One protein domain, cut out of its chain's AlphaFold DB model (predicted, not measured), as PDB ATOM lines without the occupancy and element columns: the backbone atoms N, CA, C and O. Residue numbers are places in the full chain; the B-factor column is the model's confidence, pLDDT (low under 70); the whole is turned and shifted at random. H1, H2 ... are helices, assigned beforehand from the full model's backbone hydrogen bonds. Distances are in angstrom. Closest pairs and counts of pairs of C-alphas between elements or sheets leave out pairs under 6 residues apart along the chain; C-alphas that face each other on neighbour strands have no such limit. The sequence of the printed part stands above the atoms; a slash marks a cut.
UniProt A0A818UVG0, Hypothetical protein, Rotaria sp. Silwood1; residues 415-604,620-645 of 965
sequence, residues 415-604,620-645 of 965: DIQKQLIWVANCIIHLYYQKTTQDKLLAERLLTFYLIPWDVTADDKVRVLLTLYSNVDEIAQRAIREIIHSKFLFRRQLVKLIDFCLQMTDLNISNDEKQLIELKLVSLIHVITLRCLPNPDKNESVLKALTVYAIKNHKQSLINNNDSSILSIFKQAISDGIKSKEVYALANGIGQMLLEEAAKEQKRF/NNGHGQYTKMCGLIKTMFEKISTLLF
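AT A GLANCE: This is residues 415 to 604 and 620 to 645 of the 965 residues of the protein "Hypothetical protein" of Rotaria sp. Silwood1 (UniProt A0A818UVG0). A long helix, H4, spans two lobes: a small one of H1, H2 and H3 at its first end, and a larger one of H5 to H9 along the rest of it. In the larger lobe H5 folds back along H4, H6 crosses H9 at nearly a right angle, H8 and H9 run side by side, and short H7 packs on H4, H6 and H8. The printed part has 216 residues with nine named helices, H1 to H9 in chain order, and no named strand; the class is all helix, the helix packing part aligned, part crossed. It is compact, with a radius of gyration of the C-alphas of 19.5 A, though elongated, spanning 64 by 36 by 33 A.

HOW THE PARTS SIT: The hub is H4, residues 473 to 502, which touches five helices. H5, residues 510 to 531, forms a hairpin with it, opposite ways at a shallow tilt of 21 degrees; the closest C-alphas, of Phe 499 and Ile 516, are 6.4 A apart. With residues 474 to 482 alone H4 touches H1, residues 415 to 432, at a steep tilt of 39 degrees (closest C-alphas Ile 428 and Ala 475, 5.5 A). H2, residues 436 to 450, forms a hairpin with H1; the C-alphas of Tyr 431 and Lys 439 are closest, 4.6 A. H3, residues 457 to 470, only just touches H1, with 3 pairs of C-alphas within 8 A, the closest Ile 421 and Asn 470 at 6.5 A. H6, residues 535 to 558, touches H9, residues 620 to 640, about perpendicular at 89 degrees; the closest C-alphas, of Val 541 and Met 629, are 6.1 A apart. H8, residues 579 to 603, touches H9 at a shallow tilt of 13 degrees, opposite ways, closest at C-alphas 590 and 630, 5.5 A. H7, residues 565 to 573, forms a hairpin with H8, the C-alphas of Ala 572 and Val 582 being 5.3 A apart. Every O i to N i+4 pair is within hydrogen-bond range in H2, H3, H4, H5 and H7; the counts are 11 of 14 in H1, 18 of 20 in H6, 20 of 21 in H8 and 15 of 17 in H9.

IN THESE COORDINATES: H4 measures 43.8 A, from C-alpha 473 at (53.614, 38.937, -37.987) to C-alpha 502 at (22.299, 14.078, -55.880). H8 measures 37.3 A, H6 34.3 A, H5 30.8 A, H9 29.7 A and H1 26.5 A. H1 begins at C-alpha 415, (66.875, 33.338, -23.449), and H9 ends at C-alpha 640, (37.911, 18.992, -41.276).

THE WHOLE: The C-alphas farthest apart, of Asp 415 and Ser 509, are 68.0 A apart. Residues 605 to 619 are not printed, with 14.7 A between C-alphas 604 and 620. Of the links printed whole, none is long. Mean pLDDT of the printed part is 82.8; 18 residues are under 70, among them 600 to 604 and 620 to 624.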
ATOM      1  N   ASP A 415      66.186  34.045 -22.367       78.88
ATOM      2  CA  ASP A 415      66.875  33.338 -23.449       78.88
ATOM      3  C   ASP A 415      66.229  31.992 -23.800       78.88
ATOM      4  O   ASP A 415      66.304  31.568 -24.957       78.88
ATOM      5  N   ILE A 416      65.539  31.349 -22.852       78.44
ATOM      6  CA  ILE A 416      64.695  30.179 -23.130       78.44
ATOM      7  C   ILE A 416      63.442  30.637 -23.880       78.44
ATOM      8  O   ILE A 416      63.109  30.067 -24.918       78.44
ATOM      9  N   GLN A 417      62.800  31.724 -23.431       82.44
ATOM     10  CA  GLN A 417      61.630  32.295 -24.107       82.44
ATOM     11  C   GLN A 417      61.949  32.675 -25.564       82.44
ATOM     12  O   GLN A 417      61.214  32.282 -26.470       82.44
ATOM     13  N   LYS A 418      63.085  33.339 -25.830       85.12
ATOM     14  CA  LYS A 418      63.563  33.641 -27.196       85.12
ATOM     15  C   LYS A 418      63.738  32.377 -28.051       85.12
ATOM     16  O   LYS A 418      63.346  32.373 -29.218       85.12
ATOM     17  N   GLN A 419      64.297  31.301 -27.489       83.06
ATOM     18  CA  GLN A 419      64.474  30.029 -28.204       83.06
ATOM     19  C   GLN A 419      63.130  29.337 -28.496       83.06
ATOM     20  O   GLN A 419      62.934  28.845 -29.608       83.06
ATOM     21  N   LEU A 420      62.174  29.352 -27.560       86.19
ATOM     22  CA  LEU A 420      60.823  28.812 -27.772       86.19
ATOM     23  C   LEU A 420      60.056  29.590 -28.854       86.19
ATOM     24  O   LEU A 420      59.460  28.979 -29.741       86.19
ATOM     25  N   ILE A 421      60.142  30.924 -28.850       89.50
ATOM     26  CA  ILE A 421      59.572  31.790 -29.897       89.50
ATOM     27  C   ILE A 421      60.185  31.473 -31.267       89.50
ATOM     28  O   ILE A 421      59.467  31.349 -32.261       89.50
ATOM     29  N   TRP A 422      61.505  31.274 -31.329       88.62
ATOM     30  CA  TRP A 422      62.184  30.868 -32.558       88.62
ATOM     31  C   TRP A 422      61.702  29.500 -33.077       88.62
ATOM     32  O   TRP A 422      61.478  29.363 -34.284       88.62
ATOM     33  N   VAL A 423      61.481  28.510 -32.197       89.56
ATOM     34  CA  VAL A 423      60.907  27.204 -32.580       89.56
ATOM     35  C   VAL A 423      59.492  27.371 -33.135       89.56
ATOM     36  O   VAL A 423      59.195  26.845 -34.210       89.56
ATOM     37  N   ALA A 424      58.637  28.130 -32.443       91.75
ATOM     38  CA  ALA A 424      57.271  28.405 -32.878       91.75
ATOM     39  C   ALA A 424      57.238  29.058 -34.270       91.75
ATOM     40  O   ALA A 424      56.595  28.526 -35.180       91.75
ATOM     41  N   ASN A 425      57.995  30.142 -34.472       93.38
ATOM     42  CA  ASN A 425      58.103  30.812 -35.770       93.38
ATOM     43  C   ASN A 425      58.611  29.846 -36.855       93.38
ATOM     44  O   ASN A 425      57.998  29.753 -37.915       93.38
ATOM     45  N   CYS A 426      59.654  29.047 -36.595       90.81
ATOM     46  CA  CYS A 426      60.178  28.095 -37.586       90.81
ATOM     47  C   CYS A 426      59.184  26.987 -37.974       90.81
ATOM     48  O   CYS A 426      59.142  26.600 -39.143       90.81
ATOM     49  N   ILE A 427      58.371  26.498 -37.033       93.44
ATOM     50  CA  ILE A 427      57.310  25.518 -37.312       93.44
ATOM     51  C   ILE A 427      56.174  26.154 -38.124       93.44
ATOM     52  O   ILE A 427      55.690  25.550 -39.081       93.44
ATOM     53  N   ILE A 428      55.759  27.376 -37.783       93.69
ATOM     54  CA  ILE A 428      54.633  28.054 -38.439       93.69
ATOM     55  C   ILE A 428      55.024  28.554 -39.844       93.69
ATOM     56  O   ILE A 428      54.264  28.380 -40.800       93.69
ATOM     57  N   HIS A 429      56.230  29.109 -40.011       92.88
ATOM     58  CA  HIS A 429      56.751  29.590 -41.301       92.88
ATOM     59  C   HIS A 429      56.867  28.478 -42.356       92.88
ATOM     60  O   HIS A 429      56.850  28.777 -43.553       92.88
ATOM     61  N   LEU A 430      56.916  27.198 -41.953       92.69
ATOM     62  CA  LEU A 430      56.854  26.047 -42.864       92.69
ATOM     63  C   LEU A 430      55.622  26.101 -43.788       92.69
ATOM     64  O   LEU A 430      55.690  25.648 -44.930       92.69
ATOM     65  N   TYR A 431      54.517  26.708 -43.346       92.56
ATOM     66  CA  TYR A 431      53.297  26.833 -44.146       92.56
ATOM     67  C   TYR A 431      53.464  27.696 -45.417       92.56
ATOM     68  O   TYR A 431      52.677  27.573 -46.357       92.56
ATOM     69  N   TYR A 432      54.516  28.521 -45.509       91.06
ATOM     70  CA  TYR A 432      54.857  29.255 -46.736       91.06
ATOM     71  C   TYR A 432      55.610  28.417 -47.782       91.06
ATOM     72  O   TYR A 432      55.840  28.891 -48.897       91.06
ATOM     73  N   GLN A 433      55.965  27.165 -47.478       88.44
ATOM     74  CA  GLN A 433      56.537  26.260 -48.472       88.44
ATOM     75  C   GLN A 433      55.539  25.931 -49.589       88.44
ATOM     76  O   GLN A 433      54.318  25.903 -49.408       88.44
ATOM     77  N   LYS A 434      56.076  25.663 -50.783       85.94
ATOM     78  CA  LYS A 434      55.268  25.451 -51.994       85.94
ATOM     79  C   LYS A 434      54.503  24.126 -52.003       85.94
ATOM     80  O   LYS A 434      53.520  24.023 -52.730       85.94
ATOM     81  N   THR A 435      54.938  23.113 -51.250       86.69
ATOM     82  CA  THR A 435      54.300  21.788 -51.285       86.69
ATOM     83  C   THR A 435      53.103  21.722 -50.332       86.69
ATOM     84  O   THR A 435      53.157  22.204 -49.201       86.69
ATOM     85  N   THR A 436      52.015  21.076 -50.758       85.69
ATOM     86  CA  THR A 436      50.865  20.771 -49.883       85.69
ATOM     87  C   THR A 436      51.237  19.816 -48.743       85.69
ATOM     88  O   THR A 436      50.576  19.797 -47.707       85.69
ATOM     89  N   GLN A 437      52.323  19.059 -48.911       87.19
ATOM     90  CA  GLN A 437      52.889  18.157 -47.913       87.19
ATOM     91  C   GLN A 437      53.521  18.936 -46.744       87.19
ATOM     92  O   GLN A 437      53.176  18.659 -45.597       87.19
ATOM     93  N   ASP A 438      54.331  19.968 -47.016       90.19
ATOM     94  CA  ASP A 438      54.874  20.882 -45.993       90.19
ATOM     95  C   ASP A 438      53.767  21.603 -45.219       90.19
ATOM     96  O   ASP A 438      53.786  21.625 -43.988       90.19
ATOM     97  N   LYS A 439      52.752  22.113 -45.925       90.31
ATOM     98  CA  LYS A 439      51.591  22.772 -45.308       90.31
ATOM     99  C   LYS A 439      50.845  21.856 -44.337       90.31
ATOM    100  O   LYS A 439      50.553  22.261 -43.214       90.31
ATOM    101  N   LEU A 440      50.626  20.599 -44.726       88.69
ATOM    102  CA  LEU A 440      49.987  19.595 -43.876       88.69
ATOM    103  C   LEU A 440      50.824  19.242 -42.630       88.69
ATOM    104  O   LEU A 440      50.249  18.959 -41.581       88.69
ATOM    105  N   LEU A 441      52.161  19.267 -42.698       91.25
ATOM    106  CA  LEU A 441      52.996  19.107 -41.500       91.25
ATOM    107  C   LEU A 441      52.969  20.353 -40.616       91.25
ATOM    108  O   LEU A 441      52.862  20.189 -39.409       91.25
ATOM    109  N   ALA A 442      52.989  21.565 -41.176       92.38
ATOM    110  CA  ALA A 442      52.836  22.789 -40.386       92.38
ATOM    111  C   ALA A 442      51.516  22.761 -39.590       92.38
ATOM    112  O   ALA A 442      51.509  22.985 -38.382       92.38
ATOM    113  N   GLU A 443      50.415  22.359 -40.240       90.44
ATOM    114  CA  GLU A 443      49.115  22.132 -39.596       90.44
ATOM    115  C   GLU A 443      49.160  21.075 -38.480       90.44
ATOM    116  O   GLU A 443      48.532  21.275 -37.442       90.44
ATOM    117  N   ARG A 444      49.883  19.962 -38.674       89.44
ATOM    118  CA  ARG A 444      50.020  18.879 -37.679       89.44
ATOM    119  C   ARG A 444      50.906  19.268 -36.496       89.44
ATOM    120  O   ARG A 444      50.553  18.982 -35.360       89.44
ATOM    121  N   LEU A 445      52.044  19.918 -36.738       92.06
ATOM    122  CA  LEU A 445      52.950  20.378 -35.680       92.06
ATOM    123  C   LEU A 445      52.283  21.471 -34.829       92.06
ATOM    124  O   LEU A 445      52.412  21.460 -33.605       92.06
ATOM    125  N   LEU A 446      51.506  22.358 -35.462       90.75
ATOM    126  CA  LEU A 446      50.695  23.364 -34.777       90.75
ATOM    127  C   LEU A 446      49.673  22.717 -33.823       90.75
ATOM    128  O   LEU A 446      49.641  23.096 -32.659       90.75
ATOM    129  N   THR A 447      48.887  21.726 -34.268       86.38
ATOM    130  CA  THR A 447      47.847  21.081 -33.432       86.38
ATOM    131  C   THR A 447      48.362  20.017 -32.459       86.38
ATOM    132  O   THR A 447      47.630  19.612 -31.556       86.38
ATOM    133  N   PHE A 448      49.585  19.513 -32.642       87.88
ATOM    134  CA  PHE A 448      50.151  18.454 -31.798       87.88
ATOM    135  C   PHE A 448      51.140  18.982 -30.750       87.88
ATOM    136  O   PHE A 448      51.159  18.461 -29.634       87.88
ATOM    137  N   TYR A 449      51.920  20.021 -31.082       89.69
ATOM    138  CA  TYR A 449      52.968  20.570 -30.213       89.69
ATOM    139  C   TYR A 449      52.724  22.010 -29.748       89.69
ATOM    140  O   TYR A 449      52.885  22.279 -28.561       89.69
ATOM    141  N   LEU A 450      52.366  22.931 -30.651       89.81
ATOM    142  CA  LEU A 450      52.286  24.362 -30.312       89.81
ATOM    143  C   LEU A 450      50.977  24.740 -29.603       89.81
ATOM    144  O   LEU A 450      51.009  25.483 -28.630       89.81
ATOM    145  N   ILE A 451      49.843  24.221 -30.081       87.12
ATOM    146  CA  ILE A 451      48.508  24.320 -29.471       87.12
ATOM    147  C   ILE A 451      47.963  22.884 -29.394       87.12
ATOM    148  O   ILE A 451      47.281  22.434 -30.319       87.12
ATOM    149  N   PRO A 452      48.315  22.116 -28.347       84.56
ATOM    150  CA  PRO A 452      48.018  20.690 -28.312       84.56
ATOM    151  C   PRO A 452      46.514  20.396 -28.206       84.56
ATOM    152  O   PRO A 452      45.803  20.962 -27.376       84.56
ATOM    153  N   TRP A 453      46.007  19.481 -29.032       78.19
ATOM    154  CA  TRP A 453      44.581  19.120 -29.057       78.19
ATOM    155  C   TRP A 453      44.086  18.377 -27.802       78.19
ATOM    156  O   TRP A 453      42.875  18.290 -27.577       78.19
ATOM    157  N   ASP A 454      45.012  17.816 -27.024       78.12
ATOM    158  CA  ASP A 454      44.788  16.924 -25.888       78.12
ATOM    159  C   ASP A 454      44.474  17.643 -24.560       78.12
ATOM    160  O   ASP A 454      43.841  17.032 -23.694       78.12
ATOM    161  N   VAL A 455      44.836  18.927 -24.418       81.06
ATOM    162  CA  VAL A 455      44.637  19.727 -23.185       81.06
ATOM    163  C   VAL A 455      43.214  20.296 -23.042       81.06
ATOM    164  O   VAL A 455      42.389  20.196 -23.957       81.06
ATOM    165  N   THR A 456      42.903  20.879 -21.874       84.88
ATOM    166  CA  THR A 456      41.599  21.517 -21.605       84.88
ATOM    167  C   THR A 456      41.390  22.752 -22.486       84.88
ATOM    168  O   THR A 456      42.356  23.380 -22.912       84.88
ATOM    169  N   ALA A 457      40.140  23.141 -22.755       82.94
ATOM    170  CA  ALA A 457      39.867  24.342 -23.550       82.94
ATOM    171  C   ALA A 457      40.403  25.629 -22.882       82.94
ATOM    172  O   ALA A 457      40.844  26.540 -23.574       82.94
ATOM    173  N   ASP A 458      40.458  25.681 -21.551       83.31
ATOM    174  CA  ASP A 458      40.996  26.808 -20.779       83.31
ATOM    175  C   ASP A 458      42.528  26.909 -20.922       83.31
ATOM    176  O   ASP A 458      43.082  27.996 -21.108       83.31
ATOM    177  N   ASP A 459      43.223  25.766 -20.929       84.12
ATOM    178  CA  ASP A 459      44.655  25.703 -21.243       84.12
ATOM    179  C   ASP A 459      44.924  26.004 -22.725       84.12
ATOM    180  O   ASP A 459      45.887  26.710 -23.026       84.12
ATOM    181  N   LYS A 460      44.062  25.553 -23.654       84.69
ATOM    182  CA  LYS A 460      44.152  25.920 -25.082       84.69
ATOM    183  C   LYS A 460      44.070  27.429 -25.273       84.69
ATOM    184  O   LYS A 460      44.894  27.969 -26.002       84.69
ATOM    185  N   VAL A 461      43.126  28.112 -24.617       85.12
ATOM    186  CA  VAL A 461      42.994  29.581 -24.670       85.12
ATOM    187  C   VAL A 461      44.259  30.264 -24.152       85.12
ATOM    188  O   VAL A 461      44.777  31.164 -24.816       85.12
ATOM    189  N   ARG A 462      44.804  29.805 -23.016       83.56
ATOM    190  CA  ARG A 462      46.050  30.345 -22.447       83.56
ATOM    191  C   ARG A 462      47.224  30.174 -23.414       83.56
ATOM    192  O   ARG A 462      47.871  31.155 -23.763       83.56
ATOM    193  N   VAL A 463      47.449  28.954 -23.905       84.88
ATOM    194  CA  VAL A 463      48.528  28.620 -24.851       84.88
ATOM    195  C   VAL A 463      48.372  29.376 -26.174       84.88
ATOM    196  O   VAL A 463      49.356  29.902 -26.688       84.88
ATOM    197  N   LEU A 464      47.152  29.492 -26.706       85.31
ATOM    198  CA  LEU A 464      46.837  30.256 -27.915       85.31
ATOM    199  C   LEU A 464      47.202  31.736 -27.763       85.31
ATOM    200  O   LEU A 464      47.893  32.276 -28.624       85.31
ATOM    201  N   LEU A 465      46.752  32.389 -26.687       81.31
ATOM    202  CA  LEU A 465      47.037  33.803 -26.432       81.31
ATOM    203  C   LEU A 465      48.536  34.042 -26.208       81.31
ATOM    204  O   LEU A 465      49.092  34.993 -26.761       81.31
ATOM    205  N   THR A 466      49.207  33.163 -25.456       83.50
ATOM    206  CA  THR A 466      50.660  33.226 -25.242       83.50
ATOM    207  C   THR A 466      51.431  33.028 -26.548       83.50
ATOM    208  O   THR A 466      52.347  33.795 -26.825       83.50
ATOM    209  N   LEU A 467      51.045  32.066 -27.392       86.75
ATOM    210  CA  LEU A 467      51.665  31.856 -28.700       86.75
ATOM    211  C   LEU A 467      51.456  33.079 -29.604       86.75
ATOM    212  O   LEU A 467      52.427  33.658 -30.079       86.75
ATOM    213  N   TYR A 468      50.206  33.503 -29.815       84.88
ATOM    214  CA  TYR A 468      49.859  34.536 -30.800       84.88
ATOM    215  C   TYR A 468      50.493  35.902 -30.495       84.88
ATOM    216  O   TYR A 468      50.871  36.615 -31.420       84.88
ATOM    217  N   SER A 469      50.650  36.237 -29.210       83.19
ATOM    218  CA  SER A 469      51.281  37.486 -28.756       83.19
ATOM    219  C   SER A 469      52.814  37.492 -28.809       83.19
ATOM    220  O   SER A 469      53.402  38.569 -28.755       83.19
ATOM    221  N   ASN A 470      53.463  36.326 -28.916       85.81
ATOM    222  CA  ASN A 470      54.927  36.202 -28.940       85.81
ATOM    223  C   ASN A 470      55.503  35.825 -30.324       85.81
ATOM    224  O   ASN A 470      56.696  36.024 -30.554       85.81
ATOM    225  N   VAL A 471      54.700  35.269 -31.240       89.56
ATOM    226  CA  VAL A 471      55.130  34.955 -32.619       89.56
ATOM    227  C   VAL A 471      55.157  36.198 -33.514       89.56
ATOM    228  O   VAL A 471      54.461  37.178 -33.261       89.56
ATOM    229  N   ASP A 472      55.955  36.161 -34.584       90.75
ATOM    230  CA  ASP A 472      56.072  37.301 -35.503       90.75
ATOM    231  C   ASP A 472      54.842  37.476 -36.420       90.75
ATOM    232  O   ASP A 472      54.019  36.575 -36.590       90.75
ATOM    233  N   GLU A 473      54.714  38.646 -37.055       87.25
ATOM    234  CA  GLU A 473      53.614  38.937 -37.987       87.25
ATOM    235  C   GLU A 473      53.479  37.909 -39.122       87.25
ATOM    236  O   GLU A 473      52.375  37.672 -39.615       87.25
ATOM    237  N   ILE A 474      54.587  37.309 -39.565       89.81
ATOM    238  CA  ILE A 474      54.608  36.330 -40.655       89.81
ATOM    239  C   ILE A 474      53.995  35.014 -40.158       89.81
ATOM    240  O   ILE A 474      53.157  34.422 -40.838       89.81
ATOM    241  N   ALA A 475      54.324  34.601 -38.937       91.19
ATOM    242  CA  ALA A 475      53.711  33.474 -38.257       91.19
ATOM    243  C   ALA A 475      52.229  33.734 -37.932       91.19
ATOM    244  O   ALA A 475      51.392  32.877 -38.216       91.19
ATOM    245  N   GLN A 476      51.863  34.929 -37.449       86.94
ATOM    246  CA  GLN A 476      50.455  35.305 -37.275       86.94
ATOM    247  C   GLN A 476      49.681  35.184 -38.597       86.94
ATOM    248  O   GLN A 476      48.638  34.533 -38.634       86.94
ATOM    249  N   ARG A 477      50.201  35.745 -39.702       86.88
ATOM    250  CA  ARG A 477      49.606  35.639 -41.050       86.88
ATOM    251  C   ARG A 477      49.461  34.172 -41.490       86.88
ATOM    252  O   ARG A 477      48.387  33.795 -41.953       86.88
ATOM    253  N   ALA A 478      50.475  33.329 -41.289       90.50
ATOM    254  CA  ALA A 478      50.401  31.897 -41.591       90.50
ATOM    255  C   ALA A 478      49.347  31.149 -40.757       90.50
ATOM    256  O   ALA A 478      48.646  30.303 -41.308       90.50
ATOM    257  N   ILE A 479      49.170  31.485 -39.472       87.62
ATOM    258  CA  ILE A 479      48.074  30.945 -38.651       87.62
ATOM    259  C   ILE A 479      46.719  31.287 -39.292       87.62
ATOM    260  O   ILE A 479      45.885  30.396 -39.450       87.62
ATOM    261  N   ARG A 480      46.509  32.536 -39.742       83.56
ATOM    262  CA  ARG A 480      45.258  32.938 -40.424       83.56
ATOM    263  C   ARG A 480      45.016  32.120 -41.701       83.56
ATOM    264  O   ARG A 480      43.919  31.598 -41.888       83.56
ATOM    265  N   GLU A 481      46.044  31.922 -42.524       85.50
ATOM    266  CA  GLU A 481      45.948  31.143 -43.772       85.50
ATOM    267  C   GLU A 481      45.798  29.622 -43.566       85.50
ATOM    268  O   GLU A 481      45.188  28.941 -44.395       85.50
ATOM    269  N   ILE A 482      46.310  29.065 -42.463       86.94
ATOM    270  CA  ILE A 482      46.034  27.680 -42.040       86.94
ATOM    271  C   ILE A 482      44.535  27.502 -41.773       86.94
ATOM    272  O   ILE A 482      43.919  26.532 -42.222       86.94
ATOM    273  N   ILE A 483      43.947  28.452 -41.051       82.00
ATOM    274  CA  ILE A 483      42.561  28.393 -40.585       82.00
ATOM    275  C   ILE A 483      41.600  28.605 -41.763       82.00
ATOM    276  O   ILE A 483      40.733  27.761 -42.010       82.00
ATOM    277  N   HIS A 484      41.866  29.623 -42.591       80.75
ATOM    278  CA  HIS A 484      41.167  29.852 -43.856       80.75
ATOM    279  C   HIS A 484      41.223  28.619 -44.783       80.75
ATOM    280  O   HIS A 484      40.201  28.221 -45.345       80.75
ATOM    281  N   SER A 485      42.375  27.939 -44.888       83.31
ATOM    282  CA  SER A 485      42.513  26.710 -45.688       83.31
ATOM    283  C   SER A 485      41.668  25.543 -45.165       83.31
ATOM    284  O   SER A 485      41.015  24.865 -45.964       83.31
ATOM    285  N   LYS A 486      41.628  25.311 -43.843       83.75
ATOM    286  CA  LYS A 486      40.773  24.266 -43.244       83.75
ATOM    287  C   LYS A 486      39.286  24.541 -43.492       83.75
ATOM    288  O   LYS A 486      38.549  23.628 -43.869       83.75
ATOM    289  N   PHE A 487      38.843  25.792 -43.374       79.94
ATOM    290  CA  PHE A 487      37.467  26.172 -43.702       79.94
ATOM    291  C   PHE A 487      37.148  26.050 -45.195       79.94
ATOM    292  O   PHE A 487      36.108  25.495 -45.551       79.94
ATOM    293  N   LEU A 488      38.044  26.499 -46.080       81.75
ATOM    294  CA  LEU A 488      37.870  26.321 -47.519       81.75
ATOM    295  C   LEU A 488      37.737  24.830 -47.862       81.75
ATOM    296  O   LEU A 488      36.870  24.470 -48.655       81.75
ATOM    297  N   PHE A 489      38.519  23.962 -47.215       87.38
ATOM    298  CA  PHE A 489      38.383  22.512 -47.341       87.38
ATOM    299  C   PHE A 489      37.022  21.996 -46.838       87.38
ATOM    300  O   PHE A 489      36.356  21.293 -47.599       87.38
ATOM    301  N   ARG A 490      36.553  22.393 -45.637       84.94
ATOM    302  CA  ARG A 490      35.183  22.082 -45.155       84.94
ATOM    303  C   ARG A 490      34.130  22.490 -46.197       84.94
ATOM    304  O   ARG A 490      33.308  21.663 -46.581       84.94
ATOM    305  N   ARG A 491      34.203  23.714 -46.738       84.44
ATOM    306  CA  ARG A 491      33.255  24.245 -47.739       84.44
ATOM    307  C   ARG A 491      33.258  23.465 -49.059       84.44
ATOM    308  O   ARG A 491      32.189  23.253 -49.628       84.44
ATOM    309  N   GLN A 492      34.419  23.032 -49.558       88.62
ATOM    310  CA  GLN A 492      34.469  22.176 -50.754       88.62
ATOM    311  C   GLN A 492      33.971  20.753 -50.464       88.62
ATOM    312  O   GLN A 492      33.369  20.131 -51.335       88.62
ATOM    313  N   LEU A 493      34.180  20.242 -49.247       89.81
ATOM    314  CA  LEU A 493      33.742  18.902 -48.865       89.81
ATOM    315  C   LEU A 493      32.220  18.808 -48.668       89.81
ATOM    316  O   LEU A 493      31.640  17.809 -49.081       89.81
ATOM    317  N   VAL A 494      31.559  19.858 -48.156       89.19
ATOM    318  CA  VAL A 494      30.083  19.969 -48.171       89.19
ATOM    319  C   VAL A 494      29.555  19.820 -49.602       89.19
ATOM    320  O   VAL A 494      28.777  18.912 -49.874       89.19
ATOM    321  N   LYS A 495      30.076  20.619 -50.548       90.62
ATOM    322  CA  LYS A 495      29.694  20.534 -51.971       90.62
ATOM    323  C   LYS A 495      29.929  19.146 -52.572       90.62
ATOM    324  O   LYS A 495      29.120  18.690 -53.374       90.62
ATOM    325  N   LEU A 496      31.022  18.475 -52.194       92.94
ATOM    326  CA  LEU A 496      31.317  17.119 -52.660       92.94
ATOM    327  C   LEU A 496      30.232  16.144 -52.189       92.94
ATOM    328  O   LEU A 496      29.716  15.382 -52.998       92.94
ATOM    329  N   ILE A 497      29.852  16.209 -50.911       91.56
ATOM    330  CA  ILE A 497      28.817  15.355 -50.320       91.56
ATOM    331  C   ILE A 497      27.442  15.641 -50.931       91.56
ATOM    332  O   ILE A 497      26.722  14.699 -51.251       91.56
ATOM    333  N   ASP A 498      27.080  16.907 -51.135       91.50
ATOM    334  CA  ASP A 498      25.786  17.264 -51.725       91.50
ATOM    335  C   ASP A 498      25.671  16.765 -53.176       91.50
ATOM    336  O   ASP A 498      24.649  16.191 -53.550       91.50
ATOM    337  N   PHE A 499      26.742  16.862 -53.974       92.12
ATOM    338  CA  PHE A 499      26.792  16.235 -55.300       92.12
ATOM    339  C   PHE A 499      26.801  14.694 -55.232       92.12
ATOM    340  O   PHE A 499      26.189  14.048 -56.083       92.12
ATOM    341  N   CYS A 500      27.433  14.075 -54.224       91.06
ATOM    342  CA  CYS A 500      27.329  12.625 -54.011       91.06
ATOM    343  C   CYS A 500      25.883  12.189 -53.734       91.06
ATOM    344  O   CYS A 500      25.459  11.163 -54.257       91.06
ATOM    345  N   LEU A 501      25.133  12.961 -52.942       89.25
ATOM    346  CA  LEU A 501      23.739  12.663 -52.603       89.25
ATOM    347  C   LEU A 501      22.797  12.880 -53.793       89.25
ATOM    348  O   LEU A 501      21.955  12.024 -54.047       89.25
ATOM    349  N   GLN A 502      23.019  13.913 -54.610       88.50
ATOM    350  CA  GLN A 502      22.299  14.078 -55.880       88.50
ATOM    351  C   GLN A 502      22.540  12.882 -56.824       88.50
ATOM    352  O   GLN A 502      21.612  12.379 -57.446       88.50
ATOM    353  N   MET A 503      23.751  12.307 -56.856       85.94
ATOM    354  CA  MET A 503      24.007  11.043 -57.576       85.94
ATOM    355  C   MET A 503      23.325   9.808 -56.947       85.94
ATOM    356  O   MET A 503      23.364   8.715 -57.539       85.94
ATOM    357  N   THR A 504      22.708   9.944 -55.766       84.56
ATOM    358  CA  THR A 504      21.865   8.910 -55.150       84.56
ATOM    359  C   THR A 504      20.376   9.020 -55.448       84.56
ATOM    360  O   THR A 504      19.722   7.977 -55.468       84.56
ATOM    361  N   ASP A 505      19.880  10.207 -55.798       82.06
ATOM    362  CA  ASP A 505      18.476  10.430 -56.141       82.06
ATOM    363  C   ASP A 505      18.064   9.686 -57.423       82.06
ATOM    364  O   ASP A 505      18.737   9.737 -58.456       82.06
ATOM    365  N   LEU A 506      16.924   8.989 -57.370       72.94
ATOM    366  CA  LEU A 506      16.392   8.207 -58.498       72.94
ATOM    367  C   LEU A 506      15.561   9.043 -59.488       72.94
ATOM    368  O   LEU A 506      15.248   8.561 -60.573       72.94
ATOM    369  N   ASN A 507      15.222  10.284 -59.125       78.06
ATOM    370  CA  ASN A 507      14.303  11.152 -59.873       78.06
ATOM    371  C   ASN A 507      15.009  12.144 -60.823       78.06
ATOM    372  O   ASN A 507      14.335  12.928 -61.485       78.06
ATOM    373  N   ILE A 508      16.346  12.148 -60.865       82.44
ATOM    374  CA  ILE A 508      17.151  13.087 -61.666       82.44
ATOM    375  C   ILE A 508      17.329  12.557 -63.098       82.44
ATOM    376  O   ILE A 508      17.545  11.359 -63.301       82.44
ATOM    377  N   SER A 509      17.263  13.441 -64.099       84.31
ATOM    378  CA  SER A 509      17.437  13.054 -65.505       84.31
ATOM    379  C   SER A 509      18.873  12.610 -65.827       84.31
ATOM    380  O   SER A 509      19.837  12.967 -65.144       84.31
ATOM    381  N   ASN A 510      19.048  11.839 -66.906       83.44
ATOM    382  CA  ASN A 510      20.379  11.380 -67.325       83.44
ATOM    383  C   ASN A 510      21.334  12.541 -67.663       83.44
ATOM    384  O   ASN A 510      22.528  12.432 -67.388       83.44
ATOM    385  N   ASP A 511      20.819  13.650 -68.197       82.38
ATOM    386  CA  ASP A 511      21.630  14.802 -68.608       82.38
ATOM    387  C   ASP A 511      22.085  15.625 -67.391       82.38
ATOM    388  O   ASP A 511      23.256  15.995 -67.273       82.38
ATOM    389  N   GLU A 512      21.194  15.835 -66.415       84.94
ATOM    390  CA  GLU A 512      21.545  16.436 -65.121       84.94
ATOM    391  C   GLU A 512      22.564  15.580 -64.363       84.94
ATOM    392  O   GLU A 512      23.509  16.108 -63.780       84.94
ATOM    393  N   LYS A 513      22.416  14.254 -64.413       85.19
ATOM    394  CA  LYS A 513      23.334  13.294 -63.797       85.19
ATOM    395  C   LYS A 513      24.735  13.346 -64.420       85.19
ATOM    396  O   LYS A 513      25.714  13.388 -63.678       85.19
ATOM    397  N   GLN A 514      24.847  13.440 -65.749       86.62
ATOM    398  CA  GLN A 514      26.131  13.695 -66.427       86.62
ATOM    399  C   GLN A 514      26.732  15.049 -66.009       86.62
ATOM    400  O   GLN A 514      27.929  15.150 -65.736       86.62
ATOM    401  N   LEU A 515      25.905  16.093 -65.887       86.94
ATOM    402  CA  LEU A 515      26.345  17.409 -65.419       86.94
ATOM    403  C   LEU A 515      26.832  17.383 -63.955       86.94
ATOM    404  O   LEU A 515      27.788  18.087 -63.618       86.94
ATOM    405  N   ILE A 516      26.214  16.585 -63.079       87.94
ATOM    406  CA  ILE A 516      26.671  16.370 -61.697       87.94
ATOM    407  C   ILE A 516      27.985  15.575 -61.679       87.94
ATOM    408  O   ILE A 516      28.891  15.925 -60.926       87.94
ATOM    409  N   GLU A 517      28.152  14.575 -62.544       87.12
ATOM    410  CA  GLU A 517      29.404  13.819 -62.666       87.12
ATOM    411  C   GLU A 517      30.581  14.709 -63.111       87.12
ATOM    412  O   GLU A 517      31.654  14.673 -62.502       87.12
ATOM    413  N   LEU A 518      30.369  15.615 -64.073       86.75
ATOM    414  CA  LEU A 518      31.363  16.625 -64.466       86.75
ATOM    415  C   LEU A 518      31.697  17.606 -63.322       86.75
ATOM    416  O   LEU A 518      32.866  17.966 -63.126       86.75
ATOM    417  N   LYS A 519      30.699  18.010 -62.521       89.19
ATOM    418  CA  LYS A 519      30.901  18.824 -61.305       89.19
ATOM    419  C   LYS A 519      31.685  18.065 -60.226       89.19
ATOM    420  O   LYS A 519      32.545  18.661 -59.584       89.19
ATOM    421  N   LEU A 520      31.449  16.763 -60.052       90.62
ATOM    422  CA  LEU A 520      32.213  15.910 -59.133       90.62
ATOM    423  C   LEU A 520      33.672  15.783 -59.574       90.62
ATOM    424  O   LEU A 520      34.563  16.034 -58.768       90.62
ATOM    425  N   VAL A 521      33.938  15.446 -60.840       87.75
ATOM    426  CA  VAL A 521      35.313  15.274 -61.347       87.75
ATOM    427  C   VAL A 521      36.125  16.567 -61.210       87.75
ATOM    428  O   VAL A 521      37.251  16.533 -60.709       87.75
ATOM    429  N   SER A 522      35.548  17.710 -61.587       87.19
ATOM    430  CA  SER A 522      36.208  19.017 -61.449       87.19
ATOM    431  C   SER A 522      36.415  19.428 -59.983       87.19
ATOM    432  O   SER A 522      37.497  19.901 -59.630       87.19
ATOM    433  N   LEU A 523      35.445  19.182 -59.096       89.19
ATOM    434  CA  LEU A 523      35.588  19.449 -57.662       89.19
ATOM    435  C   LEU A 523      36.645  18.551 -56.999       89.19
ATOM    436  O   LEU A 523      37.452  19.043 -56.212       89.19
ATOM    437  N   ILE A 524      36.694  17.262 -57.346       90.94
ATOM    438  CA  ILE A 524      37.706  16.309 -56.862       90.94
ATOM    439  C   ILE A 524      39.115  16.756 -57.270       90.94
ATOM    440  O   ILE A 524      40.022  16.743 -56.435       90.94
ATOM    441  N   HIS A 525      39.295  17.214 -58.511       87.50
ATOM    442  CA  HIS A 525      40.562  17.767 -58.996       87.50
ATOM    443  C   HIS A 525      40.975  19.029 -58.208       87.50
ATOM    444  O   HIS A 525      42.098  19.113 -57.709       87.50
ATOM    445  N   VAL A 526      40.049  19.974 -57.988       86.62
ATOM    446  CA  VAL A 526      40.297  21.199 -57.197       86.62
ATOM    447  C   VAL A 526      40.648  20.889 -55.738       86.62
ATOM    448  O   VAL A 526      41.607  21.461 -55.212       86.62
ATOM    449  N   ILE A 527      39.908  19.984 -55.087       87.56
ATOM    450  CA  ILE A 527      40.199  19.517 -53.722       87.56
ATOM    451  C   ILE A 527      41.597  18.895 -53.669       87.56
ATOM    452  O   ILE A 527      42.381  19.200 -52.769       87.56
ATOM    453  N   THR A 528      41.926  18.053 -54.645       86.56
ATOM    454  CA  THR A 528      43.179  17.303 -54.643       86.56
ATOM    455  C   THR A 528      44.392  18.202 -54.865       86.56
ATOM    456  O   THR A 528      45.326  18.154 -54.067       86.56
ATOM    457  N   LEU A 529      44.361  19.079 -55.874       83.19
ATOM    458  CA  LEU A 529      45.456  20.014 -56.156       83.19
ATOM    459  C   LEU A 529      45.715  21.009 -55.017       83.19
ATOM    460  O   LEU A 529      46.868  21.342 -54.748       83.19
ATOM    461  N   ARG A 530      44.658  21.529 -54.375       79.81
ATOM    462  CA  ARG A 530      44.794  22.616 -53.387       79.81
ATOM    463  C   ARG A 530      44.980  22.129 -51.952       79.81
ATOM    464  O   ARG A 530      45.610  22.836 -51.167       79.81
ATOM    465  N   CYS A 531      44.438  20.963 -51.597       79.75
ATOM    466  CA  CYS A 531      44.277  20.566 -50.194       79.75
ATOM    467  C   CYS A 531      44.944  19.235 -49.814       79.75
ATOM    468  O   CYS A 531      45.026  18.950 -48.620       79.75
ATOM    469  N   LEU A 532      45.419  18.427 -50.771       84.62
ATOM    470  CA  LEU A 532      45.991  17.102 -50.503       84.62
ATOM    471  C   LEU A 532      47.478  17.011 -50.914       84.62
ATOM    472  O   LEU A 532      47.904  17.663 -51.870       84.62
ATOM    473  N   PRO A 533      48.303  16.209 -50.211       84.12
ATOM    474  CA  PRO A 533      49.653  15.866 -50.663       84.12
ATOM    475  C   PRO A 533      49.593  14.912 -51.868       84.12
ATOM    476  O   PRO A 533      48.624  14.170 -52.003       84.12
ATOM    477  N   ASN A 534      50.645  14.868 -52.693       82.75
ATOM    478  CA  ASN A 534      50.794  13.929 -53.824       82.75
ATOM    479  C   ASN A 534      49.537  13.836 -54.726       82.75
ATOM    480  O   ASN A 534      48.889  12.783 -54.756       82.75
ATOM    481  N   PRO A 535      49.166  14.927 -55.428       82.75
ATOM    482  CA  PRO A 535      47.848  15.065 -56.041       82.75
ATOM    483  C   PRO A 535      47.514  13.940 -57.027       82.75
ATOM    484  O   PRO A 535      46.464  13.321 -56.892       82.75
ATOM    485  N   ASP A 536      48.430  13.583 -57.928       79.25
ATOM    486  CA  ASP A 536      48.206  12.565 -58.972       79.25
ATOM    487  C   ASP A 536      47.807  11.200 -58.381       79.25
ATOM    488  O   ASP A 536      46.973  10.476 -58.925       79.25
ATOM    489  N   LYS A 537      48.379  10.859 -57.217       84.44
ATOM    490  CA  LYS A 537      48.056   9.629 -56.485       84.44
ATOM    491  C   LYS A 537      46.700   9.756 -55.799       84.44
ATOM    492  O   LYS A 537      45.844   8.889 -55.968       84.44
ATOM    493  N   ASN A 538      46.493  10.835 -55.045       87.44
ATOM    494  CA  ASN A 538      45.292  11.012 -54.233       87.44
ATOM    495  C   ASN A 538      44.026  11.317 -55.048       87.44
ATOM    496  O   ASN A 538      42.941  10.990 -54.577       87.44
ATOM    497  N   GLU A 539      44.128  11.833 -56.277       88.75
ATOM    498  CA  GLU A 539      42.954  12.068 -57.128       88.75
ATOM    499  C   GLU A 539      42.281  10.741 -57.506       88.75
ATOM    500  O   GLU A 539      41.060  10.611 -57.429       88.75
ATOM    501  N   SER A 540      43.081   9.722 -57.843       87.62
ATOM    502  CA  SER A 540      42.581   8.373 -58.145       87.62
ATOM    503  C   SER A 540      41.884   7.729 -56.938       87.62
ATOM    504  O   SER A 540      40.811   7.136 -57.075       87.62
ATOM    505  N   VAL A 541      42.449   7.912 -55.739       89.25
ATOM    506  CA  VAL A 541      41.908   7.384 -54.479       89.25
ATOM    507  C   VAL A 541      40.628   8.121 -54.084       89.25
ATOM    508  O   VAL A 541      39.671   7.474 -53.668       89.25
ATOM    509  N   LEU A 542      40.567   9.445 -54.266       91.06
ATOM    510  CA  LEU A 542      39.377  10.245 -53.971       91.06
ATOM    511  C   LEU A 542      38.232   9.935 -54.947       91.06
ATOM    512  O   LEU A 542      37.107   9.750 -54.494       91.06
ATOM    513  N   LYS A 543      38.503   9.759 -56.251       90.44
ATOM    514  CA  LYS A 543      37.495   9.281 -57.223       90.44
ATOM    515  C   LYS A 543      36.923   7.919 -56.820       90.44
ATOM    516  O   LYS A 543      35.705   7.756 -56.773       90.44
ATOM    517  N   ALA A 544      37.785   6.960 -56.470       88.56
ATOM    518  CA  ALA A 544      37.345   5.640 -56.022       88.56
ATOM    519  C   ALA A 544      36.536   5.702 -54.710       88.56
ATOM    520  O   ALA A 544      35.503   5.041 -54.598       88.56
ATOM    521  N   LEU A 545      36.956   6.529 -53.745       90.12
ATOM    522  CA  LEU A 545      36.235   6.753 -52.488       90.12
ATOM    523  C   LEU A 545      34.858   7.393 -52.728       90.12
ATOM    524  O   LEU A 545      33.883   6.978 -52.108       90.12
ATOM    525  N   THR A 546      34.750   8.352 -53.653       90.75
ATOM    526  CA  THR A 546      33.476   8.970 -54.053       90.75
ATOM    527  C   THR A 546      32.510   7.941 -54.647       90.75
ATOM    528  O   THR A 546      31.368   7.850 -54.199       90.75
ATOM    529  N   VAL A 547      32.963   7.116 -55.599       89.12
ATOM    530  CA  VAL A 547      32.140   6.042 -56.190       89.12
ATOM    531  C   VAL A 547      31.701   5.032 -55.124       89.12
ATOM    532  O   VAL A 547      30.532   4.643 -55.081       89.12
ATOM    533  N   TYR A 548      32.609   4.649 -54.221       87.75
ATOM    534  CA  TYR A 548      32.297   3.746 -53.116       87.75
ATOM    535  C   TYR A 548      31.274   4.350 -52.139       87.75
ATOM    536  O   TYR A 548      30.311   3.677 -51.779       87.75
ATOM    537  N   ALA A 549      31.416   5.622 -51.757       87.81
ATOM    538  CA  ALA A 549      30.496   6.302 -50.844       87.81
ATOM    539  C   ALA A 549      29.076   6.436 -51.428       87.81
ATOM    540  O   ALA A 549      28.100   6.204 -50.716       87.81
ATOM    541  N   ILE A 550      28.949   6.721 -52.732       88.50
ATOM    542  CA  ILE A 550      27.660   6.751 -53.449       88.50
ATOM    543  C   ILE A 550      27.005   5.355 -53.456       88.50
ATOM    544  O   ILE A 550      25.809   5.230 -53.184       88.50
ATOM    545  N   LYS A 551      27.780   4.290 -53.718       86.81
ATOM    546  CA  LYS A 551      27.303   2.893 -53.667       86.81
ATOM    547  C   LYS A 551      26.873   2.490 -52.249       86.81
ATOM    548  O   LYS A 551      25.805   1.907 -52.076       86.81
ATOM    549  N   ASN A 552      27.681   2.826 -51.243       88.06
ATOM    550  CA  ASN A 552      27.408   2.562 -49.832       88.06
ATOM    551  C   ASN A 552      26.127   3.272 -49.363       88.06
ATOM    552  O   ASN A 552      25.275   2.622 -48.765       88.06
ATOM    553  N   HIS A 553      25.935   4.552 -49.699       87.00
ATOM    554  CA  HIS A 553      24.723   5.286 -49.329       87.00
ATOM    555  C   HIS A 553      23.463   4.699 -49.987       87.00
ATOM    556  O   HIS A 553      22.470   4.486 -49.297       87.00
ATOM    557  N   LYS A 554      23.518   4.308 -51.273       85.00
ATOM    558  CA  LYS A 554      22.409   3.580 -51.932       85.00
ATOM    559  C   LYS A 554      22.050   2.280 -51.215       85.00
ATOM    560  O   LYS A 554      20.871   2.004 -51.024       85.00
ATOM    561  N   GLN A 555      23.044   1.502 -50.783       83.50
ATOM    562  CA  GLN A 555      22.786   0.283 -50.012       83.50
ATOM    563  C   GLN A 555      22.215   0.589 -48.617       83.50
ATOM    564  O   GLN A 555      21.350  -0.141 -48.145       83.50
ATOM    565  N   SER A 556      22.652   1.681 -47.982       83.88
ATOM    566  CA  SER A 556      22.118   2.170 -46.703       83.88
ATOM    567  C   SER A 556      20.626   2.501 -46.799       83.88
ATOM    568  O   SER A 556      19.847   2.031 -45.972       83.88
ATOM    569  N   LEU A 557      20.225   3.224 -47.855       80.81
ATOM    570  CA  LEU A 557      18.829   3.568 -48.151       80.81
ATOM    571  C   LEU A 557      17.967   2.321 -48.409       80.81
ATOM    572  O   LEU A 557      16.872   2.219 -47.870       80.81
ATOM    573  N   ILE A 558      18.467   1.344 -49.177       80.12
ATOM    574  CA  ILE A 558      17.769   0.063 -49.417       80.12
ATOM    575  C   ILE A 558      17.582  -0.731 -48.113       80.12
ATOM    576  O   ILE A 558      16.575  -1.415 -47.939       80.12
ATOM    577  N   ASN A 559      18.546  -0.641 -47.196       80.12
ATOM    578  CA  ASN A 559      18.554  -1.388 -45.941       80.12
ATOM    579  C   ASN A 559      17.857  -0.651 -44.774       80.12
ATOM    580  O   ASN A 559      17.828  -1.202 -43.676       80.12
ATOM    581  N   ASN A 560      17.333   0.568 -44.977       75.38
ATOM    582  CA  ASN A 560      16.822   1.465 -43.923       75.38
ATOM    583  C   ASN A 560      17.820   1.727 -42.769       75.38
ATOM    584  O   ASN A 560      17.425   1.835 -41.609       75.38
ATOM    585  N   ASN A 561      19.118   1.844 -43.083       72.44
ATOM    586  CA  ASN A 561      20.179   2.125 -42.108       72.44
ATOM    587  C   ASN A 561      20.789   3.518 -42.329       72.44
ATOM    588  O   ASN A 561      21.301   3.799 -43.413       72.44
ATOM    589  N   ASP A 562      20.873   4.343 -41.283       61.28
ATOM    590  CA  ASP A 562      21.478   5.688 -41.355       61.28
ATOM    591  C   ASP A 562      23.022   5.701 -41.366       61.28
ATOM    592  O   ASP A 562      23.639   6.742 -41.605       61.28
ATOM    593  N   SER A 563      23.684   4.564 -41.128       70.56
ATOM    594  CA  SER A 563      25.142   4.435 -40.935       70.56
ATOM    595  C   SER A 563      25.975   4.409 -42.231       70.56
ATOM    596  O   SER A 563      26.889   3.600 -42.397       70.56
ATOM    597  N   SER A 564      25.683   5.314 -43.166       84.00
ATOM    598  CA  SER A 564      26.446   5.468 -44.411       84.00
ATOM    599  C   SER A 564      27.716   6.317 -44.246       84.00
ATOM    600  O   SER A 564      27.798   7.207 -43.400       84.00
ATOM    601  N   ILE A 565      28.686   6.138 -45.144       85.31
ATOM    602  CA  ILE A 565      29.894   6.977 -45.194       85.31
ATOM    603  C   ILE A 565      29.545   8.459 -45.411       85.31
ATOM    604  O   ILE A 565      30.171   9.326 -44.804       85.31
ATOM    605  N   LEU A 566      28.527   8.772 -46.226       86.88
ATOM    606  CA  LEU A 566      28.120  10.160 -46.487       86.88
ATOM    607  C   LEU A 566      27.479  10.830 -45.260       86.88
ATOM    608  O   LEU A 566      27.732  12.010 -45.025       86.88
ATOM    609  N   SER A 567      26.706  10.100 -44.449       85.88
ATOM    610  CA  SER A 567      26.142  10.627 -43.197       85.88
ATOM    611  C   SER A 567      27.212  10.806 -42.117       85.88
ATOM    612  O   SER A 567      27.217  11.845 -41.460       85.88
ATOM    613  N   ILE A 568      28.189   9.896 -42.002       87.19
ATOM    614  CA  ILE A 568      29.345  10.083 -41.103       87.19
ATOM    615  C   ILE A 568      30.188  11.297 -41.535       87.19
ATOM    616  O   ILE A 568      30.604  12.095 -40.696       87.19
ATOM    617  N   PHE A 569      30.397  11.501 -42.842       88.19
ATOM    618  CA  PHE A 569      31.044  12.715 -43.353       88.19
ATOM    619  C   PHE A 569      30.219  13.986 -43.077       88.19
ATOM    620  O   PHE A 569      30.809  14.995 -42.696       88.19
ATOM    621  N   LYS A 570      28.879  13.960 -43.197       87.31
ATOM    622  CA  LYS A 570      28.025  15.091 -42.778       87.31
ATOM    623  C   LYS A 570      28.177  15.390 -41.287       87.31
ATOM    624  O   LYS A 570      28.365  16.548 -40.937       87.31
ATOM    625  N   GLN A 571      28.172  14.370 -40.430       86.00
ATOM    626  CA  GLN A 571      28.374  14.526 -38.987       86.00
ATOM    627  C   GLN A 571      29.765  15.097 -38.659       86.00
ATOM    628  O   GLN A 571      29.885  15.992 -37.833       86.00
ATOM    629  N   ALA A 572      30.821  14.665 -39.354       83.50
ATOM    630  CA  ALA A 572      32.169  15.211 -39.167       83.50
ATOM    631  C   ALA A 572      32.282  16.710 -39.513       83.50
ATOM    632  O   ALA A 572      33.170  17.401 -39.008       83.50
ATOM    633  N   ILE A 573      31.402  17.207 -40.387       82.88
ATOM    634  CA  ILE A 573      31.383  18.591 -40.877       82.88
ATOM    635  C   ILE A 573      30.255  19.406 -40.224       82.88
ATOM    636  O   ILE A 573      30.212  20.615 -40.426       82.88
ATOM    637  N   SER A 574      29.381  18.813 -39.401       78.00
ATOM    638  CA  SER A 574      28.381  19.596 -38.676       78.00
ATOM    639  C   SER A 574      29.069  20.572 -37.726       78.00
ATOM    640  O   SER A 574      30.143  20.298 -37.180       78.00
ATOM    641  N   ASP A 575      28.477  21.743 -37.546       67.69
ATOM    642  CA  ASP A 575      29.069  22.760 -36.690       67.69
ATOM    643  C   ASP A 575      28.871  22.407 -35.206       67.69
ATOM    644  O   ASP A 575      27.925  21.712 -34.836       67.69
ATOM    645  N   GLY A 576      29.821  22.815 -34.363       63.72
ATOM    646  CA  GLY A 576      29.846  22.482 -32.931       63.72
ATOM    647  C   GLY A 576      30.428  21.107 -32.558       63.72
ATOM    648  O   GLY A 576      30.703  20.891 -31.379       63.72
ATOM    649  N   ILE A 577      30.686  20.195 -33.512       73.19
ATOM    650  CA  ILE A 577      31.291  18.878 -33.209       73.19
ATOM    651  C   ILE A 577      32.669  19.025 -32.540       73.19
ATOM    652  O   ILE A 577      33.522  19.797 -33.001       73.19
ATOM    653  N   LYS A 578      32.926  18.269 -31.462       71.31
ATOM    654  CA  LYS A 578      34.208  18.350 -30.752       71.31
ATOM    655  C   LYS A 578      35.287  17.605 -31.521       71.31
ATOM    656  O   LYS A 578      35.089  16.518 -32.060       71.31
ATOM    657  N   SER A 579      36.500  18.143 -31.516       67.81
ATOM    658  CA  SER A 579      37.584  17.625 -32.360       67.81
ATOM    659  C   SER A 579      38.029  16.190 -32.012       67.81
ATOM    660  O   SER A 579      38.621  15.515 -32.853       67.81
ATOM    661  N   LYS A 580      37.711  15.700 -30.801       69.19
ATOM    662  CA  LYS A 580      37.885  14.292 -30.390       69.19
ATOM    663  C   LYS A 580      36.858  13.360 -31.060       69.19
ATOM    664  O   LYS A 580      37.219  12.261 -31.472       69.19
ATOM    665  N   GLU A 581      35.616  13.813 -31.233       77.25
ATOM    666  CA  GLU A 581      34.543  13.072 -31.917       77.25
ATOM    667  C   GLU A 581      34.840  12.948 -33.416       77.25
ATOM    668  O   GLU A 581      34.731  11.859 -33.971       77.25
ATOM    669  N   VAL A 582      35.340  14.018 -34.052       77.06
ATOM    670  CA  VAL A 582      35.782  13.999 -35.462       77.06
ATOM    671  C   VAL A 582      36.780  12.857 -35.720       77.06
ATOM    672  O   VAL A 582      36.638  12.121 -36.696       77.06
ATOM    673  N   TYR A 583      37.753  12.637 -34.829       73.69
ATOM    674  CA  TYR A 583      38.690  11.514 -34.957       73.69
ATOM    675  C   TYR A 583      38.053  10.136 -34.710       73.69
ATOM    676  O   TYR A 583      38.453   9.166 -35.354       73.69
ATOM    677  N   ALA A 584      37.049  10.029 -33.834       79.50
ATOM    678  CA  ALA A 584      36.302   8.784 -33.648       79.50
ATOM    679  C   ALA A 584      35.502   8.407 -34.911       79.50
ATOM    680  O   ALA A 584      35.551   7.256 -35.348       79.50
ATOM    681  N   LEU A 585      34.859   9.386 -35.559       84.12
ATOM    682  CA  LEU A 585      34.148   9.196 -36.829       84.12
ATOM    683  C   LEU A 585      35.090   8.746 -37.963       84.12
ATOM    684  O   LEU A 585      34.738   7.853 -38.735       84.12
ATOM    685  N   ALA A 586      36.312   9.290 -38.026       83.19
ATOM    686  CA  ALA A 586      37.332   8.856 -38.988       83.19
ATOM    687  C   ALA A 586      37.681   7.363 -38.835       83.19
ATOM    688  O   ALA A 586      37.800   6.641 -39.828       83.19
ATOM    689  N   ASN A 587      37.812   6.892 -37.589       81.19
ATOM    690  CA  ASN A 587      38.083   5.486 -37.285       81.19
ATOM    691  C   ASN A 587      36.896   4.580 -37.652       81.19
ATOM    692  O   ASN A 587      37.122   3.485 -38.164       81.19
ATOM    693  N   GLY A 588      35.655   5.045 -37.465       81.12
ATOM    694  CA  GLY A 588      34.444   4.323 -37.873       81.12
ATOM    695  C   GLY A 588      34.390   4.055 -39.381       81.12
ATOM    696  O   GLY A 588      34.211   2.910 -39.794       81.12
ATOM    697  N   ILE A 589      34.656   5.068 -40.219       82.50
ATOM    698  CA  ILE A 589      34.764   4.864 -41.679       82.50
ATOM    699  C   ILE A 589      35.917   3.900 -42.008       82.50
ATOM    700  O   ILE A 589      35.779   3.037 -42.874       82.50
ATOM    701  N   GLY A 590      37.049   4.010 -41.300       80.19
ATOM    702  CA  GLY A 590      38.177   3.089 -41.453       80.19
ATOM    703  C   GLY A 590      37.802   1.626 -41.187       80.19
ATOM    704  O   GLY A 590      38.189   0.751 -41.961       80.19
ATOM    705  N   GLN A 591      37.004   1.359 -40.150       79.81
ATOM    706  CA  GLN A 591      36.483   0.021 -39.851       79.81
ATOM    707  C   GLN A 591      35.543  -0.482 -40.955       79.81
ATOM    708  O   GLN A 591      35.759  -1.581 -41.460       79.81
ATOM    709  N   MET A 592      34.590   0.337 -41.421       80.94
ATOM    710  CA  MET A 592      33.682  -0.031 -42.523       80.94
ATOM    711  C   MET A 592      34.433  -0.447 -43.800       80.94
ATOM    712  O   MET A 592      34.057  -1.419 -44.457       80.94
ATOM    713  N   LEU A 593      35.508   0.268 -44.154       80.94
ATOM    714  CA  LEU A 593      36.326  -0.042 -45.332       80.94
ATOM    715  C   LEU A 593      37.148  -1.327 -45.160       80.94
ATOM    716  O   LEU A 593      37.262  -2.106 -46.104       80.94
ATOM    717  N   LEU A 594      37.691  -1.579 -43.964       78.44
ATOM    718  CA  LEU A 594      38.417  -2.817 -43.656       78.44
ATOM    719  C   LEU A 594      37.482  -4.038 -43.620       78.44
ATOM    720  O   LEU A 594      37.849  -5.110 -44.103       78.44
ATOM    721  N   GLU A 595      36.257  -3.878 -43.114       77.38
ATOM    722  CA  GLU A 595      35.224  -4.914 -43.175       77.38
ATOM    723  C   GLU A 595      34.813  -5.244 -44.610       77.38
ATOM    724  O   GLU A 595      34.624  -6.416 -44.934       77.38
ATOM    725  N   GLU A 596      34.654  -4.246 -45.485       75.00
ATOM    726  CA  GLU A 596      34.318  -4.505 -46.888       75.00
ATOM    727  C   GLU A 596      35.481  -5.170 -47.639       75.00
ATOM    728  O   GLU A 596      35.254  -6.156 -48.338       75.00
ATOM    729  N   ALA A 597      36.728  -4.743 -47.405       73.38
ATOM    730  CA  ALA A 597      37.915  -5.421 -47.935       73.38
ATOM    731  C   ALA A 597      37.959  -6.910 -47.526       73.38
ATOM    732  O   ALA A 597      38.222  -7.787 -48.354       73.38
ATOM    733  N   ALA A 598      37.614  -7.219 -46.271       71.88
ATOM    734  CA  ALA A 598      37.515  -8.590 -45.775       71.88
ATOM    735  C   ALA A 598      36.339  -9.389 -46.386       71.88
ATOM    736  O   ALA A 598      36.424 -10.614 -46.489       71.88
ATOM    737  N   LYS A 599      35.248  -8.733 -46.812       72.25
ATOM    738  CA  LYS A 599      34.150  -9.374 -47.565       72.25
ATOM    739  C   LYS A 599      34.543  -9.642 -49.019       72.25
ATOM    740  O   LYS A 599      34.188 -10.695 -49.544       72.25
ATOM    741  N   GLU A 600      35.280  -8.734 -49.661       66.56
ATOM    742  CA  GLU A 600      35.754  -8.927 -51.037       66.56
ATOM    743  C   GLU A 600      36.783 -10.062 -51.124       66.56
ATOM    744  O   GLU A 600      36.632 -10.927 -51.985       66.56
ATOM    745  N   GLN A 601      37.720 -10.174 -50.170       61.41
ATOM    746  CA  GLN A 601      38.583 -11.364 -50.063       61.41
ATOM    747  C   GLN A 601      37.770 -12.663 -49.912       61.41
ATOM    748  O   GLN A 601      38.027 -13.640 -50.610       61.41
ATOM    749  N   LYS A 602      36.741 -12.678 -49.053       59.25
ATOM    750  CA  LYS A 602      35.889 -13.865 -48.837       59.25
ATOM    751  C   LYS A 602      35.009 -14.246 -50.034       59.25
ATOM    752  O   LYS A 602      34.496 -15.362 -50.057       59.25
ATOM    753  N   ARG A 603      34.825 -13.362 -51.023       53.59
ATOM    754  CA  ARG A 603      34.112 -13.673 -52.277       53.59
ATOM    755  C   ARG A 603      34.976 -14.388 -53.316       53.59
ATOM    756  O   ARG A 603      34.414 -14.950 -54.249       53.59
ATOM    757  N   PHE A 604      36.295 -14.417 -53.128       45.06
ATOM    758  CA  PHE A 604      37.233 -15.173 -53.956       45.06
ATOM    759  C   PHE A 604      37.989 -16.212 -53.109       45.06
ATOM    760  O   PHE A 604      39.188 -16.053 -52.873       45.06
ATOM    761  N   ASN A 620      48.138  -7.261 -52.905       43.06
ATOM    762  CA  ASN A 620      48.737  -5.973 -53.280       43.06
ATOM    763  C   ASN A 620      47.728  -4.964 -53.859       43.06
ATOM    764  O   ASN A 620      47.902  -3.755 -53.673       43.06
ATOM    765  N   ASN A 621      46.682  -5.424 -54.555       47.41
ATOM    766  CA  ASN A 621      45.737  -4.531 -55.231       47.41
ATOM    767  C   ASN A 621      44.516  -4.173 -54.369       47.41
ATOM    768  O   ASN A 621      44.234  -2.987 -54.204       47.41
ATOM    769  N   GLY A 622      43.822  -5.160 -53.786       48.75
ATOM    770  CA  GLY A 622      42.585  -4.932 -53.026       48.75
ATOM    771  C   GLY A 622      42.834  -4.209 -51.701       48.75
ATOM    772  O   GLY A 622      42.488  -3.035 -51.542       48.75
ATOM    773  N   HIS A 623      43.519  -4.870 -50.761       55.94
ATOM    774  CA  HIS A 623      43.917  -4.256 -49.480       55.94
ATOM    775  C   HIS A 623      44.769  -3.003 -49.683       55.94
ATOM    776  O   HIS A 623      44.608  -2.007 -48.970       55.94
ATOM    777  N   GLY A 624      45.622  -3.010 -50.711       67.44
ATOM    778  CA  GLY A 624      46.403  -1.849 -51.119       67.44
ATOM    779  C   GLY A 624      45.565  -0.638 -51.547       67.44
ATOM    780  O   GLY A 624      46.068   0.480 -51.452       67.44
ATOM    781  N   GLN A 625      44.316  -0.798 -51.999       75.94
ATOM    782  CA  GLN A 625      43.415   0.314 -52.329       75.94
ATOM    783  C   GLN A 625      42.676   0.835 -51.089       75.94
ATOM    784  O   GLN A 625      42.727   2.038 -50.819       75.94
ATOM    785  N   TYR A 626      42.064  -0.046 -50.292       79.75
ATOM    786  CA  TYR A 626      41.354   0.351 -49.067       79.75
ATOM    787  C   TYR A 626      42.291   1.002 -48.036       79.75
ATOM    788  O   TYR A 626      41.955   2.035 -47.460       79.75
ATOM    789  N   THR A 627      43.526   0.508 -47.896       79.62
ATOM    790  CA  THR A 627      44.547   1.130 -47.029       79.62
ATOM    791  C   THR A 627      44.886   2.564 -47.470       79.62
ATOM    792  O   THR A 627      45.032   3.457 -46.630       79.62
ATOM    793  N   LYS A 628      44.946   2.829 -48.787       84.56
ATOM    794  CA  LYS A 628      45.139   4.189 -49.328       84.56
ATOM    795  C   LYS A 628      43.926   5.079 -49.047       84.56
ATOM    796  O   LYS A 628      44.118   6.235 -48.675       84.56
ATOM    797  N   MET A 629      42.699   4.552 -49.151       86.56
ATOM    798  CA  MET A 629      41.487   5.287 -48.760       86.56
ATOM    799  C   MET A 629      41.517   5.676 -47.278       86.56
ATOM    800  O   MET A 629      41.286   6.840 -46.967       86.56
ATOM    801  N   CYS A 630      41.877   4.766 -46.368       83.75
ATOM    802  CA  CYS A 630      41.986   5.073 -44.937       83.75
ATOM    803  C   CYS A 630      43.044   6.158 -44.644       83.75
ATOM    804  O   CYS A 630      42.797   7.070 -43.852       83.75
ATOM    805  N   GLY A 631      44.199   6.120 -45.322       84.50
ATOM    806  CA  GLY A 631      45.226   7.169 -45.223       84.50
ATOM    807  C   GLY A 631      44.771   8.535 -45.762       84.50
ATOM    808  O   GLY A 631      45.079   9.578 -45.171       84.50
ATOM    809  N   LEU A 632      43.991   8.535 -46.849       88.50
ATOM    810  CA  LEU A 632      43.344   9.732 -47.383       88.50
ATOM    811  C   LEU A 632      42.294  10.275 -46.403       88.50
ATOM    812  O   LEU A 632      42.364  11.446 -46.046       88.50
ATOM    813  N   ILE A 633      41.383   9.434 -45.907       88.12
ATOM    814  CA  ILE A 633      40.334   9.802 -44.943       88.12
ATOM    815  C   ILE A 633      40.945  10.430 -43.695       88.12
ATOM    816  O   ILE A 633      40.534  11.522 -43.315       88.12
ATOM    817  N   LYS A 634      41.990   9.829 -43.110       85.38
ATOM    818  CA  LYS A 634      42.713  10.433 -41.981       85.38
ATOM    819  C   LYS A 634      43.220  11.845 -42.311       85.38
ATOM    820  O   LYS A 634      43.013  12.770 -41.531       85.38
ATOM    821  N   THR A 635      43.815  12.029 -43.489       86.56
ATOM    822  CA  THR A 635      44.308  13.337 -43.960       86.56
ATOM    823  C   THR A 635      43.174  14.347 -44.190       86.56
ATOM    824  O   THR A 635      43.320  15.522 -43.860       86.56
ATOM    825  N   MET A 636      42.025  13.903 -44.711       88.06
ATOM    826  CA  MET A 636      40.833  14.738 -44.874       88.06
ATOM    827  C   MET A 636      40.277  15.160 -43.509       88.06
ATOM    828  O   MET A 636      40.063  16.345 -43.280       88.06
ATOM    829  N   PHE A 637      40.109  14.227 -42.570       86.50
ATOM    830  CA  PHE A 637      39.584  14.511 -41.233       86.50
ATOM    831  C   PHE A 637      40.508  15.427 -40.411       86.50
ATOM    832  O   PHE A 637      40.017  16.330 -39.741       86.50
ATOM    833  N   GLU A 638      41.834  15.318 -40.548       81.88
ATOM    834  CA  GLU A 638      42.801  16.288 -39.991       81.88
ATOM    835  C   GLU A 638      42.653  17.718 -40.568       81.88
ATOM    836  O   GLU A 638      43.085  18.694 -39.942       81.88
ATOM    837  N   LYS A 639      42.021  17.872 -41.743       84.00
ATOM    838  CA  LYS A 639      41.640  19.172 -42.324       84.00
ATOM    839  C   LYS A 639      40.207  19.612 -42.004       84.00
ATOM    840  O   LYS A 639      39.979  20.814 -41.927       84.00
ATOM    841  N   ILE A 640      39.269  18.686 -41.775       82.31
ATOM    842  CA  ILE A 640      37.911  18.992 -41.276       82.31
ATOM    843  C   ILE A 640      37.953  19.468 -39.818       82.31
ATOM    844  O   ILE A 640      37.172  20.342 -39.434       82.31
ATOM    845  N   SER A 641      38.821  18.851 -39.010       73.12
ATOM    846  CA  SER A 641      38.772  18.938 -37.552       73.12
ATOM    847  C   SER A 641      39.147  20.326 -37.032       73.12
ATOM    848  O   SER A 641      40.210  20.877 -37.329       73.12
ATOM    849  N   THR A 642      38.267  20.861 -36.192       65.81
ATOM    850  CA  THR A 642      38.260  22.206 -35.592       65.81
ATOM    851  C   THR A 642      39.287  22.402 -34.466       65.81
ATOM    852  O   THR A 642      39.165  23.345 -33.698       65.81
ATOM    853  N   LEU A 643      40.315  21.546 -34.382       60.28
ATOM    854  CA  LEU A 643      41.210  21.281 -33.228       60.28
ATOM    855  C   LEU A 643      41.700  22.485 -32.412       60.28
ATOM    856  O   LEU A 643      41.931  22.351 -31.205       60.28
ATOM    857  N   LEU A 644      41.894  23.615 -33.087       64.69
ATOM    858  CA  LEU A 644      42.415  24.862 -32.541       64.69
ATOM    859  C   LEU A 644      41.312  25.780 -31.970       64.69
ATOM    860  O   LEU A 644      41.583  26.529 -31.038       64.69
ATOM    861  N   PHE A 645      40.095  25.736 -32.532       71.19
ATOM    862  CA  PHE A 645      39.001  26.696 -32.310       71.19
ATOM    863  C   PHE A 645      37.632  25.999 -32.392       71.19
ATOM    864  O   PHE A 645      36.848  26.215 -33.319       71.19
TER     865      PHE A 645